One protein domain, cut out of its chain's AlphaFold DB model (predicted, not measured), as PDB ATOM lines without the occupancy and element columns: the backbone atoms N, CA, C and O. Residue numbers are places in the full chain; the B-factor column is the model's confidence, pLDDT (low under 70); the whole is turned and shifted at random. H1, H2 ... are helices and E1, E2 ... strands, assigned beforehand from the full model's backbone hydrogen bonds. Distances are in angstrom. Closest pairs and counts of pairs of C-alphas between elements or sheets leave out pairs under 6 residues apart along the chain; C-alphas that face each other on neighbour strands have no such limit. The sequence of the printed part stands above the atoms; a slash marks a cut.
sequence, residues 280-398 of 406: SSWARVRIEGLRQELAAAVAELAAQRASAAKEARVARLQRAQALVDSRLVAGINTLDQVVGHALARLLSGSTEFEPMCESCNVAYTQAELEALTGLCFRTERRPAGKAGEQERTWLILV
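This is residues 280 to 398 of the 406 residues of an uncharacterized protein of Chlamydomonas incerta (UniProt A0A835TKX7). A two-stranded hairpin, E1 and E2, and two short helices, H2 and H3, make a small body at one end of a very long helix, H1, whose residues 280 to 312 stick out as a free arm. H2 folds back beside the last part of H1, while H3 stands about perpendicular to H1, with its last residue, Thr 373, near H1 and its first, Gln 366, close to the hairpin of E1 and E2. The printed part has 119 residues, with three named helices and two named strands in the order H1 H2 H3 E1 E2; the sheet, order E1 - E2, is antiparallel, and the class is mostly helix. The whole is extended, with a radius of gyration of the C-alphas of 22.1 A, and spans 74 by 44 by 20 A, the arm making the length.

Strand E1 is residues 377 to 382, 15.4 A from first to last C-alpha, and strand E2 is residues 392 to 397, 16.1 A, ending with C-alpha 397 at (104.690, -72.552, -7.475). Helix H3 is residues 366 to 373, 10.7 A. Helix H2 is residues 335 to 347, 18.4 A. Helix H1 is residues 280 to 329, 73.1 A, from C-alpha 280 at (109.973, -82.199, -58.644) to C-alpha 329 at (104.263, -90.800, 13.732).

E1 and E2 form a hairpin of antiparallel neighbours at 149 degrees, with N 380 and O 394 2.8 A apart and N 394 and O 380 2.7 A apart, both within hydrogen-bond range. Residues 352 to 353 pair antiparallel with residues 395 to 396 of E2. The closest C-alphas of H3 and E1 are those of Gln 366 and Phe 377, 6.6 A apart. H3 touches H1 with H1's residues 316 to 320 alone, about perpendicular at 83 degrees; the closest C-alphas are those of Ala 320 and Thr 373, 6.1 A apart. H2 and H3 are close but not clearly touching, the closest C-alphas being those of Val 339 and Leu 369, 7.9 A apart. H1 and H2 form a helical hairpin: they touch, through residues 314 to 328 of H1 alone, at a shallow tilt of 23 degrees, opposite ways, with the C-alphas of Val 324 and Asp 336 closest at 5.6 A. H1 and H2 are both apart from E1 and E2. In H1, H2 and H3 every O i to N i+4 pair is within hydrogen-bond range.

The C-alphas farthest apart are those of Ser 280 and Gly 331, 76.5 A. Without residues 280 to 312, the body of 86 residues spans 44 by 26 by 21 A. The printed part has no cut; the link from H2 to H3, 18 residues, is long. Mean pLDDT of the printed part is 71.5, and 54 residues are under 70, among them 280 to 288, 322 to 339 and 355 to 364.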
ATOM      1  N   SER A 280     109.837 -83.429 -59.445       53.09
ATOM      2  CA  SER A 280     109.973 -82.199 -58.644       53.09
ATOM      3  C   SER A 280     108.683 -81.808 -57.910       53.09
ATOM      4  O   SER A 280     108.737 -81.365 -56.763       53.09
ATOM      5  N   SER A 281     107.512 -82.032 -58.516       56.00
ATOM      6  CA  SER A 281     106.222 -81.830 -57.843       56.00
ATOM      7  C   SER A 281     105.941 -82.934 -56.825       56.00
ATOM      8  O   SER A 281     105.502 -82.642 -55.715       56.00
ATOM      9  N   TRP A 282     106.274 -84.187 -57.147       61.53
ATOM     10  CA  TRP A 282     106.144 -85.305 -56.210       61.53
ATOM     11  C   TRP A 282     107.131 -85.204 -55.035       61.53
ATOM     12  O   TRP A 282     106.746 -85.438 -53.892       61.53
ATOM     13  N   ALA A 283     108.375 -84.780 -55.285       52.53
ATOM     14  CA  ALA A 283     109.370 -84.546 -54.240       52.53
ATOM     15  C   ALA A 283     108.957 -83.407 -53.306       52.53
ATOM     16  O   ALA A 283     109.075 -83.577 -52.100       52.53
ATOM     17  N   ARG A 284     108.405 -82.294 -53.818       59.59
ATOM     18  CA  ARG A 284     107.860 -81.228 -52.953       59.59
ATOM     19  C   ARG A 284     106.740 -81.740 -52.054       59.59
ATOM     20  O   ARG A 284     106.806 -81.532 -50.851       59.59
ATOM     21  N   VAL A 285     105.759 -82.453 -52.614       62.91
ATOM     22  CA  VAL A 285     104.655 -83.030 -51.824       62.91
ATOM     23  C   VAL A 285     105.186 -84.009 -50.774       62.91
ATOM     24  O   VAL A 285     104.718 -84.009 -49.638       62.91
ATOM     25  N   ARG A 286     106.194 -84.822 -51.114       68.62
ATOM     26  CA  ARG A 286     106.765 -85.786 -50.169       68.62
ATOM     27  C   ARG A 286     107.628 -85.127 -49.091       68.62
ATOM     28  O   ARG A 286     107.554 -85.561 -47.949       68.62
ATOM     29  N   ILE A 287     108.407 -84.100 -49.429       63.47
ATOM     30  CA  ILE A 287     109.188 -83.306 -48.466       63.47
ATOM     31  C   ILE A 287     108.248 -82.607 -47.484       63.47
ATOM     32  O   ILE A 287     108.486 -82.661 -46.282       63.47
ATOM     33  N   GLU A 288     107.153 -82.024 -47.971       66.56
ATOM     34  CA  GLU A 288     106.167 -81.374 -47.109       66.56
ATOM     35  C   GLU A 288     105.451 -82.387 -46.201       66.56
ATOM     36  O   GLU A 288     105.302 -82.150 -45.005       66.56
ATOM     37  N   GLY A 289     105.120 -83.575 -46.723       71.69
ATOM     38  CA  GLY A 289     104.610 -84.681 -45.907       71.69
ATOM     39  C   GLY A 289     105.593 -85.121 -44.815       71.69
ATOM     40  O   GLY A 289     105.200 -85.282 -43.666       71.69
ATOM     41  N   LEU A 290     106.888 -85.235 -45.131       63.84
ATOM     42  CA  LEU A 290     107.924 -85.563 -44.145       63.84
ATOM     43  C   LEU A 290     108.117 -84.453 -43.097       63.84
ATOM     44  O   LEU A 290     108.390 -84.758 -41.938       63.84
ATOM     45  N   ARG A 291     107.950 -83.174 -43.466       68.12
ATOM     46  CA  ARG A 291     107.967 -82.049 -42.513       68.12
ATOM     47  C   ARG A 291     106.801 -82.127 -41.532       68.12
ATOM     48  O   ARG A 291     107.006 -81.919 -40.340       68.12
ATOM     49  N   GLN A 292     105.608 -82.471 -42.013       77.62
ATOM     50  CA  GLN A 292     104.433 -82.666 -41.163       77.62
ATOM     51  C   GLN A 292     104.589 -83.885 -40.243       77.62
ATOM     52  O   GLN A 292     104.314 -83.781 -39.048       77.62
ATOM     53  N   GLU A 293     105.098 -85.010 -40.762       71.31
ATOM     54  CA  GLU A 293     105.416 -86.205 -39.966       71.31
ATOM     55  C   GLU A 293     106.454 -85.885 -38.866       71.31
ATOM     56  O   GLU A 293     106.280 -86.279 -37.712       71.31
ATOM     57  N   LEU A 294     107.498 -85.105 -39.185       66.31
ATOM     58  CA  LEU A 294     108.506 -84.670 -38.213       66.31
ATOM     59  C   LEU A 294     107.921 -83.720 -37.156       66.31
ATOM     60  O   LEU A 294     108.197 -83.889 -35.971       66.31
ATOM     61  N   ALA A 295     107.104 -82.744 -37.558       69.25
ATOM     62  CA  ALA A 295     106.454 -81.818 -36.632       69.25
ATOM     63  C   ALA A 295     105.520 -82.553 -35.655       69.25
ATOM     64  O   ALA A 295     105.535 -82.267 -34.457       69.25
ATOM     65  N   ALA A 296     104.769 -83.546 -36.143       73.62
ATOM     66  CA  ALA A 296     103.933 -84.402 -35.307       73.62
ATOM     67  C   ALA A 296     104.769 -85.215 -34.304       73.62
ATOM     68  O   ALA A 296     104.441 -85.237 -33.118       73.62
ATOM     69  N   ALA A 297     105.888 -85.806 -34.737       64.06
ATOM     70  CA  ALA A 297     106.790 -86.546 -33.852       64.06
ATOM     71  C   ALA A 297     107.441 -85.649 -32.779       64.06
ATOM     72  O   ALA A 297     107.601 -86.067 -31.632       64.06
ATOM     73  N   VAL A 298     107.791 -84.402 -33.119       69.62
ATOM     74  CA  VAL A 298     108.315 -83.419 -32.153       69.62
ATOM     75  C   VAL A 298     107.242 -83.019 -31.139       69.62
ATOM     76  O   VAL A 298     107.534 -82.956 -29.944       69.62
ATOM     77  N   ALA A 299     106.001 -82.800 -31.583       73.44
ATOM     78  CA  ALA A 299     104.880 -82.508 -30.695       73.44
ATOM     79  C   ALA A 299     104.577 -83.685 -29.749       73.44
ATOM     80  O   ALA A 299     104.374 -83.479 -28.551       73.44
ATOM     81  N   GLU A 300     104.618 -84.922 -30.252       74.38
ATOM     82  CA  GLU A 300     104.442 -86.128 -29.442       74.38
ATOM     83  C   GLU A 300     105.571 -86.287 -28.410       74.38
ATOM     84  O   GLU A 300     105.304 -86.537 -27.234       74.38
ATOM     85  N   LEU A 301     106.828 -86.050 -28.802       61.16
ATOM     86  CA  LEU A 301     107.967 -86.074 -27.881       61.16
ATOM     87  C   LEU A 301     107.860 -84.977 -26.807       61.16
ATOM     88  O   LEU A 301     108.197 -85.217 -25.645       61.16
ATOM     89  N   ALA A 302     107.377 -83.783 -27.164       64.12
ATOM     90  CA  ALA A 302     107.124 -82.704 -26.213       64.12
ATOM     91  C   ALA A 302     106.014 -83.079 -25.214       64.12
ATOM     92  O   ALA A 302     106.183 -82.880 -24.010       64.12
ATOM     93  N   ALA A 303     104.928 -83.700 -25.684       69.44
ATOM     94  CA  ALA A 303     103.858 -84.208 -24.828       69.44
ATOM     95  C   ALA A 303     104.354 -85.324 -23.887       69.44
ATOM     96  O   ALA A 303     104.057 -85.302 -22.691       69.44
ATOM     97  N   GLN A 304     105.178 -86.250 -24.389       68.81
ATOM     98  CA  GLN A 304     105.808 -87.296 -23.577       68.81
ATOM     99  C   GLN A 304     106.728 -86.699 -22.503       68.81
ATOM    100  O   GLN A 304     106.640 -87.091 -21.339       68.81
ATOM    101  N   ARG A 305     107.550 -85.695 -22.840       71.44
ATOM    102  CA  ARG A 305     108.384 -84.975 -21.860       71.44
ATOM    103  C   ARG A 305     107.547 -84.258 -20.803       71.44
ATOM    104  O   ARG A 305     107.873 -84.352 -19.623       71.44
ATOM    105  N   ALA A 306     106.452 -83.609 -21.195       66.44
ATOM    106  CA  ALA A 306     105.533 -82.976 -20.252       66.44
ATOM    107  C   ALA A 306     104.872 -84.005 -19.317       66.44
ATOM    108  O   ALA A 306     104.740 -83.752 -18.121       66.44
ATOM    109  N   SER A 307     104.503 -85.187 -19.829       71.75
ATOM    110  CA  SER A 307     103.958 -86.274 -19.005       71.75
ATOM    111  C   SER A 307     104.991 -86.835 -18.021       71.75
ATOM    112  O   SER A 307     104.698 -86.951 -16.833       71.75
ATOM    113  N   ALA A 308     106.232 -87.057 -18.466       67.81
ATOM    114  CA  ALA A 308     107.319 -87.535 -17.617       67.81
ATOM    115  C   ALA A 308     107.705 -86.509 -16.538       67.81
ATOM    116  O   ALA A 308     107.984 -86.886 -15.401       67.81
ATOM    117  N   ALA A 309     107.682 -85.210 -16.860       67.44
ATOM    118  CA  ALA A 309     107.906 -84.143 -15.885       67.44
ATOM    119  C   ALA A 309     106.802 -84.112 -14.814       67.44
ATOM    120  O   ALA A 309     107.104 -84.014 -13.623       67.44
ATOM    121  N   LYS A 310     105.531 -84.280 -15.214       72.88
ATOM    122  CA  LYS A 310     104.402 -84.407 -14.278       72.88
ATOM    123  C   LYS A 310     104.550 -85.632 -13.373       72.88
ATOM    124  O   LYS A 310     104.411 -85.502 -12.161       72.88
ATOM    125  N   GLU A 311     104.890 -86.796 -13.925       72.44
ATOM    126  CA  GLU A 311     105.126 -88.018 -13.144       72.44
ATOM    127  C   GLU A 311     106.298 -87.862 -12.164       72.44
ATOM    128  O   GLU A 311     106.187 -88.234 -10.994       72.44
ATOM    129  N   ALA A 312     107.405 -87.255 -12.602       68.81
ATOM    130  CA  ALA A 312     108.554 -86.979 -11.745       68.81
ATOM    131  C   ALA A 312     108.197 -86.021 -10.598       68.81
ATOM    132  O   ALA A 312     108.620 -86.247  -9.460       68.81
ATOM    133  N   ARG A 313     107.386 -84.989 -10.869       73.31
ATOM    134  CA  ARG A 313     106.860 -84.061  -9.858       73.31
ATOM    135  C   ARG A 313     105.976 -84.786  -8.842       73.31
ATOM    136  O   ARG A 313     106.212 -84.651  -7.643       73.31
ATOM    137  N   VAL A 314     105.036 -85.617  -9.295       72.75
ATOM    138  CA  VAL A 314     104.193 -86.443  -8.407       72.75
ATOM    139  C   VAL A 314     105.054 -87.362  -7.536       72.75
ATOM    140  O   VAL A 314     104.849 -87.429  -6.327       72.75
ATOM    141  N   ALA A 315     106.079 -88.003  -8.102       69.94
ATOM    142  CA  ALA A 315     106.981 -88.879  -7.353       69.94
ATOM    143  C   ALA A 315     107.866 -88.137  -6.328       69.94
ATOM    144  O   ALA A 315     108.293 -88.738  -5.339       69.94
ATOM    145  N   ARG A 316     108.195 -86.854  -6.545       74.25
ATOM    146  CA  ARG A 316     108.874 -86.013  -5.535       74.25
ATOM    147  C   ARG A 316     107.916 -85.649  -4.402       74.25
ATOM    148  O   ARG A 316     108.254 -85.875  -3.245       74.25
ATOM    149  N   LEU A 317     106.706 -85.199  -4.736       72.44
ATOM    150  CA  LEU A 317     105.673 -84.852  -3.754       72.44
ATOM    151  C   LEU A 317     105.280 -86.049  -2.877       72.44
ATOM    152  O   LEU A 317     105.197 -85.917  -1.663       72.44
ATOM    153  N   GLN A 318     105.130 -87.242  -3.459       76.44
ATOM    154  CA  GLN A 318     104.847 -88.466  -2.700       76.44
ATOM    155  C   GLN A 318     105.982 -88.853  -1.741       76.44
ATOM    156  O   GLN A 318     105.724 -89.346  -0.646       76.44
ATOM    157  N   ARG A 319     107.246 -88.623  -2.125       73.81
ATOM    158  CA  ARG A 319     108.398 -88.859  -1.239       73.81
ATOM    159  C   ARG A 319     108.434 -87.864  -0.084       73.81
ATOM    160  O   ARG A 319     108.677 -88.283   1.043       73.81
ATOM    161  N   ALA A 320     108.166 -86.589  -0.356       68.06
ATOM    162  CA  ALA A 320     108.049 -85.570   0.683       68.06
ATOM    163  C   ALA A 320     106.905 -85.901   1.657       68.06
ATOM    164  O   ALA A 320     107.116 -85.881   2.866       68.06
ATOM    165  N   GLN A 321     105.743 -86.327   1.146       73.75
ATOM    166  CA  GLN A 321     104.611 -86.745   1.979       73.75
ATOM    167  C   GLN A 321     104.977 -87.917   2.893       73.75
ATOM    168  O   GLN A 321     104.737 -87.858   4.093       73.75
ATOM    169  N   ALA A 322     105.642 -88.946   2.362       67.38
ATOM    170  CA  ALA A 322     106.068 -90.089   3.166       67.38
ATOM    171  C   ALA A 322     107.059 -89.705   4.286       67.38
ATOM    172  O   ALA A 322     107.054 -90.328   5.348       67.38
ATOM    173  N   LEU A 323     107.910 -88.694   4.067       66.75
ATOM    174  CA  LEU A 323     108.803 -88.167   5.103       66.75
ATOM    175  C   LEU A 323     108.014 -87.455   6.204       66.75
ATOM    176  O   LEU A 323     108.258 -87.720   7.380       66.75
ATOM    177  N   VAL A 324     107.053 -86.613   5.828       67.12
ATOM    178  CA  VAL A 324     106.169 -85.912   6.768       67.12
ATOM    179  C   VAL A 324     105.358 -86.904   7.597       67.12
ATOM    180  O   VAL A 324     105.402 -86.851   8.823       67.12
ATOM    181  N   ASP A 325     104.711 -87.879   6.955       67.81
ATOM    182  CA  ASP A 325     103.933 -88.914   7.643       67.81
ATOM    183  C   ASP A 325     104.805 -89.701   8.636       67.81
ATOM    184  O   ASP A 325     104.381 -89.994   9.754       67.81
ATOM    185  N   SER A 326     106.059 -89.998   8.271       60.31
ATOM    186  CA  SER A 326     106.992 -90.691   9.170       60.31
ATOM    187  C   SER A 326     107.388 -89.863  10.398       60.31
ATOM    188  O   SER A 326     107.627 -90.438  11.461       60.31
ATOM    189  N   ARG A 327     107.436 -88.528  10.280       59.91
ATOM    190  CA  ARG A 327     107.758 -87.620  11.391       59.91
ATOM    191  C   ARG A 327     106.549 -87.300  12.268       59.91
ATOM    192  O   ARG A 327     106.701 -87.226  13.486       59.91
ATOM    193  N   LEU A 328     105.350 -87.250  11.684       58.31
ATOM    194  CA  LEU A 328     104.090 -87.180  12.430       58.31
ATOM    195  C   LEU A 328     103.931 -88.380  13.367       58.31
ATOM    196  O   LEU A 328     103.594 -88.214  14.536       58.31
ATOM    197  N   VAL A 329     104.254 -89.588  12.891       57.88
ATOM    198  CA  VAL A 329     104.263 -90.800  13.732       57.88
ATOM    199  C   VAL A 329     105.319 -90.716  14.846       57.88
ATOM    200  O   VAL A 329     105.143 -91.323  15.901       57.88
ATOM    201  N   ALA A 330     106.387 -89.934  14.657       50.81
ATOM    202  CA  ALA A 330     107.433 -89.702  15.654       50.81
ATOM    203  C   ALA A 330     107.111 -88.580  16.669       50.81
ATOM    204  O   ALA A 330     107.932 -88.312  17.545       50.81
ATOM    205  N   GLY A 331     105.933 -87.943  16.594       39.75
ATOM    206  CA  GLY A 331     105.454 -86.985  17.601       39.75
ATOM    207  C   GLY A 331     105.949 -85.539  17.444       39.75
ATOM    208  O   GLY A 331     105.833 -84.753  18.387       39.75
ATOM    209  N   ILE A 332     106.488 -85.158  16.281       53.38
ATOM    210  CA  ILE A 332     106.860 -83.766  15.973       53.38
ATOM    211  C   ILE A 332     105.623 -83.065  15.381       53.38
ATOM    212  O   ILE A 332     105.347 -83.126  14.190       53.38
ATOM    213  N   ASN A 333     104.795 -82.467  16.239       58.88
ATOM    214  CA  ASN A 333     103.374 -82.304  15.898       58.88
ATOM    215  C   ASN A 333     102.973 -81.024  15.146       58.88
ATOM    216  O   ASN A 333     101.935 -81.037  14.493       58.88
ATOM    217  N   THR A 334     103.722 -79.922  15.204       58.66
ATOM    218  CA  THR A 334     103.224 -78.641  14.652       58.66
ATOM    219  C   THR A 334     103.736 -78.342  13.248       58.66
ATOM    220  O   THR A 334     102.957 -77.939  12.389       58.66
ATOM    221  N   LEU A 335     105.020 -78.587  12.982       58.28
ATOM    222  CA  LEU A 335     105.630 -78.304  11.681       58.28
ATOM    223  C   LEU A 335     105.239 -79.348  10.623       58.28
ATOM    224  O   LEU A 335     105.045 -79.009   9.462       58.28
ATOM    225  N   ASP A 336     105.033 -80.606  11.012       64.19
ATOM    226  CA  ASP A 336     104.735 -81.667  10.047       64.19
ATOM    227  C   ASP A 336     103.254 -81.686   9.604       64.19
ATOM    228  O   ASP A 336     102.969 -81.964   8.441       64.19
ATOM    229  N   GLN A 337     102.293 -81.303  10.459       64.75
ATOM    230  CA  GLN A 337     100.870 -81.192  10.060       64.75
ATOM    231  C   GLN A 337     100.670 -80.111   8.990       64.75
ATOM    232  O   GLN A 337      99.946 -80.269   8.006       64.75
ATOM    233  N   VAL A 338     101.389 -79.020   9.194       62.62
ATOM    234  CA  VAL A 338     101.541 -77.867   8.320       62.62
ATOM    235  C   VAL A 338     102.089 -78.257   6.940       62.62
ATOM    236  O   VAL A 338     101.484 -77.933   5.913       62.62
ATOM    237  N   VAL A 339     103.206 -78.995   6.901       68.69
ATOM    238  CA  VAL A 339     103.838 -79.420   5.644       68.69
ATOM    239  C   VAL A 339     102.944 -80.433   4.934       68.69
ATOM    240  O   VAL A 339     102.794 -80.368   3.715       68.69
ATOM    241  N   GLY A 340     102.272 -81.308   5.687       71.88
ATOM    242  CA  GLY A 340     101.270 -82.227   5.155       71.88
ATOM    243  C   GLY A 340     100.117 -81.501   4.456       71.88
ATOM    244  O   GLY A 340      99.721 -81.894   3.361       71.88
ATOM    245  N   HIS A 341      99.621 -80.395   5.021       73.56
ATOM    246  CA  HIS A 341      98.570 -79.596   4.387       73.56
ATOM    247  C   HIS A 341      99.049 -78.919   3.090       73.56
ATOM    248  O   HIS A 341      98.347 -78.952   2.075       73.56
ATOM    249  N   ALA A 342     100.258 -78.344   3.086       70.25
ATOM    250  CA  ALA A 342     100.847 -77.757   1.882       70.25
ATOM    251  C   ALA A 342     101.053 -78.809   0.772       70.25
ATOM    252  O   ALA A 342     100.672 -78.589  -0.380       70.25
ATOM    253  N   LEU A 343     101.574 -79.989   1.125       75.88
ATOM    254  CA  LEU A 343     101.756 -81.112   0.203       75.88
ATOM    255  C   LEU A 343     100.429 -81.654  -0.334       75.88
ATOM    256  O   LEU A 343     100.330 -81.922  -1.532       75.88
ATOM    257  N   ALA A 344      99.397 -81.765   0.502       77.31
ATOM    258  CA  ALA A 344      98.073 -82.207   0.077       77.31
ATOM    259  C   ALA A 344      97.470 -81.271  -0.983       77.31
ATOM    260  O   ALA A 344      96.946 -81.745  -1.994       77.31
ATOM    261  N   ARG A 345      97.602 -79.947  -0.813       78.44
ATOM    262  CA  ARG A 345      97.135 -78.971  -1.815       78.44
ATOM    263  C   ARG A 345      97.982 -78.990  -3.095       78.44
ATOM    264  O   ARG A 345      97.437 -78.852  -4.191       78.44
ATOM    265  N   LEU A 346      99.294 -79.207  -2.988       78.19
ATOM    266  CA  LEU A 346     100.163 -79.412  -4.158       78.19
ATOM    267  C   LEU A 346      99.767 -80.673  -4.942       78.19
ATOM    268  O   LEU A 346      99.734 -80.654  -6.173       78.19
ATOM    269  N   LEU A 347      99.436 -81.761  -4.240       77.56
ATOM    270  CA  LEU A 347      98.966 -83.015  -4.834       77.56
ATOM    271  C   LEU A 347      97.567 -82.886  -5.451       77.56
ATOM    272  O   LEU A 347      97.288 -83.554  -6.446       77.56
ATOM    273  N   SER A 348      96.711 -82.004  -4.925       80.44
ATOM    274  CA  SER A 348      95.411 -81.691  -5.530       80.44
ATOM    275  C   SER A 348      95.512 -80.776  -6.760       80.44
ATOM    276  O   SER A 348      94.488 -80.434  -7.345       80.44
ATOM    277  N   GLY A 349      96.722 -80.360  -7.150       80.31
ATOM    278  CA  GLY A 349      96.966 -79.526  -8.326       80.31
ATOM    279  C   GLY A 349      96.834 -78.022  -8.088       80.31
ATOM    280  O   GLY A 349      96.843 -77.265  -9.056       80.31
ATOM    281  N   SER A 350      96.730 -77.570  -6.835       83.81
ATOM    282  CA  SER A 350      96.807 -76.140  -6.535       83.81
ATOM    283  C   SER A 350      98.235 -75.632  -6.766       83.81
ATOM    284  O   SER A 350      99.205 -76.354  -6.527       83.81
ATOM    285  N   THR A 351      98.370 -74.401  -7.259       82.00
ATOM    286  CA  THR A 351      99.662 -73.730  -7.496       82.00
ATOM    287  C   THR A 351      99.861 -72.500  -6.617       82.00
ATOM    288  O   THR A 351     100.927 -71.896  -6.675       82.00
ATOM    289  N   GLU A 352      98.858 -72.131  -5.822       82.19
ATOM    290  CA  GLU A 352      98.845 -70.914  -5.012       82.19
ATOM    291  C   GLU A 352      98.515 -71.256  -3.559       82.19
ATOM    292  O   GLU A 352      97.547 -71.969  -3.276       82.19
ATOM    293  N   PHE A 353      99.319 -70.737  -2.633       78.12
ATOM    294  CA  PHE A 353      99.191 -71.030  -1.209       78.12
ATOM    295  C   PHE A 353      99.399 -69.765  -0.390       78.12
ATOM    296  O   PHE A 353     100.332 -69.005  -0.641       78.12
ATOM    297  N   GLU A 354      98.580 -69.565   0.633       79.50
ATOM    298  CA  GLU A 354      98.917 -68.602   1.673       79.50
ATOM    299  C   GLU A 354      99.995 -69.227   2.584       79.50
ATOM    300  O   GLU A 354      99.869 -70.392   2.978       79.50
ATOM    301  N   PRO A 355     101.070 -68.487   2.918       68.75
ATOM    302  CA  PRO A 355     102.155 -68.959   3.774       68.75
ATOM    303  C   PRO A 355     101.714 -69.117   5.233       68.75
ATOM    304  O   PRO A 355     102.495 -69.599   6.042       68.75
ATOM    305  N   MET A 356     100.487 -68.713   5.569       69.69
ATOM    306  CA  MET A 356      99.865 -68.952   6.860       69.69
ATOM    307  C   MET A 356      98.705 -69.930   6.722       69.69
ATOM    308  O   MET A 356      97.779 -69.732   5.942       69.69
ATOM    309  N   CYS A 357      98.734 -70.977   7.535       64.38
ATOM    310  CA  CYS A 357      97.577 -71.835   7.756       64.38
ATOM    311  C   CYS A 357      96.648 -71.178   8.782       64.38
ATOM    312  O   CYS A 357      96.974 -71.156   9.967       64.38
ATOM    313  N   GLU A 358      95.485 -70.674   8.355       64.19
ATOM    314  CA  GLU A 358      94.505 -70.030   9.251       64.19
ATOM    315  C   GLU A 358      94.073 -70.946  10.411       64.19
ATOM    316  O   GLU A 358      93.870 -70.479  11.528       64.19
ATOM    317  N   SER A 359      94.001 -72.264  10.188       59.72
ATOM    318  CA  SER A 359      93.613 -73.229  11.226       59.72
ATOM    319  C   SER A 359      94.712 -73.536  12.244       59.72
ATOM    320  O   SER A 359      94.410 -74.072  13.306       59.72
ATOM    321  N   CYS A 360      95.977 -73.245  11.930       57.28
ATOM    322  CA  CYS A 360      97.116 -73.624  12.766       57.28
ATOM    323  C   CYS A 360      98.055 -72.467  13.147       57.28
ATOM    324  O   CYS A 360      98.929 -72.652  13.987       57.28
ATOM    325  N   ASN A 361      97.827 -71.263  12.612       64.25
ATOM    326  CA  ASN A 361      98.534 -70.013  12.917       64.25
ATOM    327  C   ASN A 361     100.071 -70.092  12.804       64.25
ATOM    328  O   ASN A 361     100.795 -69.333  13.447       64.25
ATOM    329  N   VAL A 362     100.576 -71.022  11.989       60.72
ATOM    330  CA  VAL A 362     102.001 -71.170  11.681       60.72
ATOM    331  C   VAL A 362     102.266 -70.535  10.320       60.72
ATOM    332  O   VAL A 362     101.549 -70.819   9.356       60.72
ATOM    333  N   ALA A 363     103.280 -69.673  10.262       68.00
ATOM    334  CA  ALA A 363     103.789 -69.082   9.032       68.00
ATOM    335  C   ALA A 363     104.990 -69.886   8.517       68.00
ATOM    336  O   ALA A 363     105.819 -70.322   9.315       68.00
ATOM    337  N   TYR A 364     105.098 -70.054   7.202       69.88
ATOM    338  CA  TYR A 364     106.240 -70.713   6.563       69.88
ATOM    339  C   TYR A 364     107.041 -69.700   5.775       69.88
ATOM    340  O   TYR A 364     106.487 -68.850   5.068       69.88
ATOM    341  N   THR A 365     108.357 -69.832   5.838       79.38
ATOM    342  CA  THR A 365     109.223 -69.121   4.907       79.38
ATOM    343  C   THR A 365     109.263 -69.860   3.571       79.38
ATOM    344  O   THR A 365     109.141 -71.084   3.498       79.38
ATOM    345  N   GLN A 366     109.462 -69.108   2.488       82.88
ATOM    346  CA  GLN A 366     109.689 -69.675   1.158       82.88
ATOM    347  C   GLN A 366     110.812 -70.730   1.186       82.88
ATOM    348  O   GLN A 366     110.636 -71.825   0.661       82.88
ATOM    349  N   ALA A 367     111.916 -70.433   1.879       78.50
ATOM    350  CA  ALA A 367     113.082 -71.308   1.974       78.50
ATOM    351  C   ALA A 367     112.774 -72.670   2.622       78.50
ATOM    352  O   ALA A 367     113.296 -73.691   2.179       78.50
ATOM    353  N   GLU A 368     111.914 -72.718   3.643       76.00
ATOM    354  CA  GLU A 368     111.526 -73.981   4.291       76.00
ATOM    355  C   GLU A 368     110.715 -74.874   3.347       76.00
ATOM    356  O   GLU A 368     110.966 -76.077   3.255       76.00
ATOM    357  N   LEU A 369     109.776 -74.287   2.603       74.88
ATOM    358  CA  LEU A 369     108.980 -75.001   1.602       74.88
ATOM    359  C   LEU A 369     109.842 -75.508   0.441       74.88
ATOM    360  O   LEU A 369     109.677 -76.654   0.012       74.88
ATOM    361  N   GLU A 370     110.787 -74.698  -0.031       83.06
ATOM    362  CA  GLU A 370     111.741 -75.082  -1.077       83.06
ATOM    363  C   GLU A 370     112.656 -76.221  -0.607       83.06
ATOM    364  O   GLU A 370     112.788 -77.228  -1.304       83.06
ATOM    365  N   ALA A 371     113.204 -76.129   0.608       74.00
ATOM    366  CA  ALA A 371     114.066 -77.162   1.183       74.00
ATOM    367  C   ALA A 371     113.343 -78.505   1.386       74.00
ATOM    368  O   ALA A 371     113.939 -79.568   1.209       74.00
ATOM    369  N   LEU A 372     112.058 -78.475   1.750       71.25
ATOM    370  CA  LEU A 372     111.267 -79.680   2.010       71.25
ATOM    371  C   LEU A 372     110.732 -80.338   0.736       71.25
ATOM    372  O   LEU A 372     110.685 -81.567   0.645       71.25
ATOM    373  N   THR A 373     110.300 -79.538  -0.238       72.44
ATOM    374  CA  THR A 373     109.646 -80.052  -1.452       72.44
ATOM    375  C   THR A 373     110.604 -80.207  -2.633       72.44
ATOM    376  O   THR A 373     110.326 -80.994  -3.543       72.44
ATOM    377  N   GLY A 374     111.731 -79.486  -2.631       76.19
ATOM    378  CA  GLY A 374     112.633 -79.374  -3.779       76.19
ATOM    379  C   GLY A 374     111.975 -78.702  -4.989       76.19
ATOM    380  O   GLY A 374     112.309 -79.039  -6.128       76.19
ATOM    381  N   LEU A 375     110.980 -77.844  -4.745       79.62
ATOM    382  CA  LEU A 375     110.242 -77.066  -5.738       79.62
ATOM    383  C   LEU A 375     110.468 -75.579  -5.480       79.62
ATOM    384  O   LEU A 375     110.513 -75.193  -4.321       79.62
ATOM    385  N   CYS A 376     110.549 -74.760  -6.531       83.19
ATOM    386  CA  CYS A 376     110.753 -73.319  -6.388       83.19
ATOM    387  C   CYS A 376     109.423 -72.576  -6.246       83.19
ATOM    388  O   CYS A 376     108.467 -72.834  -6.990       83.19
ATOM    389  N   PHE A 377     109.381 -71.597  -5.346       85.62
ATOM    390  CA  PHE A 377     108.210 -70.751  -5.153       85.62
ATOM    391  C   PHE A 377     108.559 -69.290  -5.438       85.62
ATOM    392  O   PHE A 377     109.694 -68.852  -5.303       85.62
ATOM    393  N   ARG A 378     107.567 -68.507  -5.849       87.94
ATOM    394  CA  ARG A 378     107.660 -67.054  -5.945       87.94
ATOM    395  C   ARG A 378     106.664 -66.444  -4.979       87.94
ATOM    396  O   ARG A 378     105.490 -66.798  -4.992       87.94
ATOM    397  N   THR A 379     107.128 -65.505  -4.170       87.69
ATOM    398  CA  THR A 379     106.263 -64.697  -3.316       87.69
ATOM    399  C   THR A 379     105.587 -63.597  -4.139       87.69
ATOM    400  O   THR A 379     106.244 -62.852  -4.868       87.69
ATOM    401  N   GLU A 380     104.267 -63.480  -4.024       88.56
ATOM    402  CA  GLU A 380     103.475 -62.407  -4.626       88.56
ATOM    403  C   GLU A 380     102.555 -61.793  -3.568       88.56
ATOM    404  O   GLU A 380     101.880 -62.508  -2.833       88.56
ATOM    405  N   ARG A 381     102.526 -60.462  -3.461       87.19
ATOM    406  CA  ARG A 381     101.566 -59.764  -2.597       87.19
ATOM    407  C   ARG A 381     100.341 -59.404  -3.421       87.19
ATOM    408  O   ARG A 381     100.478 -58.789  -4.475       87.19
ATOM    409  N   ARG A 382      99.157 -59.796  -2.952       85.12
ATOM    410  CA  ARG A 382      97.880 -59.489  -3.605       85.12
ATOM    411  C   ARG A 382      96.950 -58.760  -2.631       85.12
ATOM    412  O   ARG A 382      96.937 -59.098  -1.442       85.12
ATOM    413  N   PRO A 383      96.154 -57.787  -3.104       80.75
ATOM    414  CA  PRO A 383      95.107 -57.190  -2.286       80.75
ATOM    415  C   PRO A 383      94.063 -58.260  -1.951       80.75
ATOM    416  O   PRO A 383      93.686 -59.052  -2.815       80.75
ATOM    417  N   ALA A 384      93.566 -58.283  -0.715       73.75
ATOM    418  CA  ALA A 384      92.654 -59.324  -0.223       73.75
ATOM    419  C   ALA A 384      91.228 -59.282  -0.830       73.75
ATOM    420  O   ALA A 384      90.331 -60.002  -0.411       73.75
ATOM    421  N   GLY A 385      91.003 -58.485  -1.877       76.31
ATOM    422  CA  GLY A 385      89.751 -58.463  -2.638       76.31
ATOM    423  C   GLY A 385      88.648 -57.592  -2.035       76.31
ATOM    424  O   GLY A 385      87.715 -57.240  -2.754       76.31
ATOM    425  N   LYS A 386      88.764 -57.161  -0.771       76.25
ATOM    426  CA  LYS A 386      87.868 -56.161  -0.167       76.25
ATOM    427  C   LYS A 386      88.596 -54.856   0.132       76.25
ATOM    428  O   LYS A 386      89.733 -54.849   0.602       76.25
ATOM    429  N   ALA A 387      87.919 -53.737  -0.128       69.75
ATOM    430  CA  ALA A 387      88.425 -52.411   0.200       69.75
ATOM    431  C   ALA A 387      88.677 -52.308   1.716       69.75
ATOM    432  O   ALA A 387      87.749 -52.450   2.508       69.75
ATOM    433  N   GLY A 388      89.936 -52.086   2.103       79.19
ATOM    434  CA  GLY A 388      90.366 -51.970   3.501       79.19
ATOM    435  C   GLY A 388      90.990 -53.229   4.117       79.19
ATOM    436  O   GLY A 388      91.494 -53.145   5.234       79.19
ATOM    437  N   GLU A 389      91.016 -54.373   3.426       78.94
ATOM    438  CA  GLU A 389      91.749 -55.550   3.912       78.94
ATOM    439  C   GLU A 389      93.248 -55.463   3.564       78.94
ATOM    440  O   GLU A 389      93.637 -54.995   2.491       78.94
ATOM    441  N   GLN A 390      94.096 -55.910   4.496       79.81
ATOM    442  CA  GLN A 390      95.557 -55.891   4.361       79.81
ATOM    443  C   GLN A 390      96.031 -56.769   3.189       79.81
ATOM    444  O   GLN A 390      95.422 -57.795   2.881       79.81
ATOM    445  N   GLU A 391      97.134 -56.374   2.543       84.12
ATOM    446  CA  GLU A 391      97.783 -57.184   1.506       84.12
ATOM    447  C   GLU A 391      98.126 -58.575   2.047       84.12
ATOM    448  O   GLU A 391      98.787 -58.712   3.079       84.12
ATOM    449  N   ARG A 392      97.709 -59.619   1.324       84.38
ATOM    450  CA  ARG A 392      98.070 -61.002   1.640       84.38
ATOM    451  C   ARG A 392      99.260 -61.422   0.794       84.38
ATOM    452  O   ARG A 392      99.333 -61.126  -0.399       84.38
ATOM    453  N   THR A 393     100.201 -62.120   1.418       82.56
ATOM    454  CA  THR A 393     101.326 -62.734   0.705       82.56
ATOM    455  C   THR A 393     100.907 -64.120   0.232       82.56
ATOM    456  O   THR A 393     100.332 -64.879   1.000       82.56
ATOM    457  N   TRP A 394     101.212 -64.447  -1.014       83.75
ATOM    458  CA  TRP A 394     100.957 -65.730  -1.655       83.75
ATOM    459  C   TRP A 394     102.283 -66.347  -2.082       83.75
ATOM    460  O   TRP A 394     103.178 -65.650  -2.556       83.75
ATOM    461  N   LEU A 395     102.406 -67.660  -1.931       83.38
ATOM    462  CA  LEU A 395     103.466 -68.462  -2.524       83.38
ATOM    463  C   LEU A 395     102.914 -69.124  -3.782       83.38
ATOM    464  O   LEU A 395     101.952 -69.891  -3.723       83.38
ATOM    465  N   ILE A 396     103.533 -68.816  -4.915       84.12
ATOM    466  CA  ILE A 396     103.158 -69.325  -6.229       84.12
ATOM    467  C   ILE A 396     104.217 -70.315  -6.666       84.12
ATOM    468  O   ILE A 396     105.394 -69.973  -6.767       84.12
ATOM    469  N   LEU A 397     103.801 -71.543  -6.934       81.12
ATOM    470  CA  LEU A 397     104.690 -72.552  -7.475       81.12
ATOM    471  C   LEU A 397     105.128 -72.161  -8.894       81.12
ATOM    472  O   LEU A 397     104.288 -71.947  -9.769       81.12
ATOM    473  N   VAL A 398     106.436 -72.119  -9.134       84.69
ATOM    474  CA  VAL A 398     106.992 -71.845 -10.463       84.69
ATOM    475  C   VAL A 398     107.253 -73.181 -11.156       84.69
ATOM    476  O   VAL A 398     108.079 -73.967 -10.699       84.69
TER     477      VAL A 398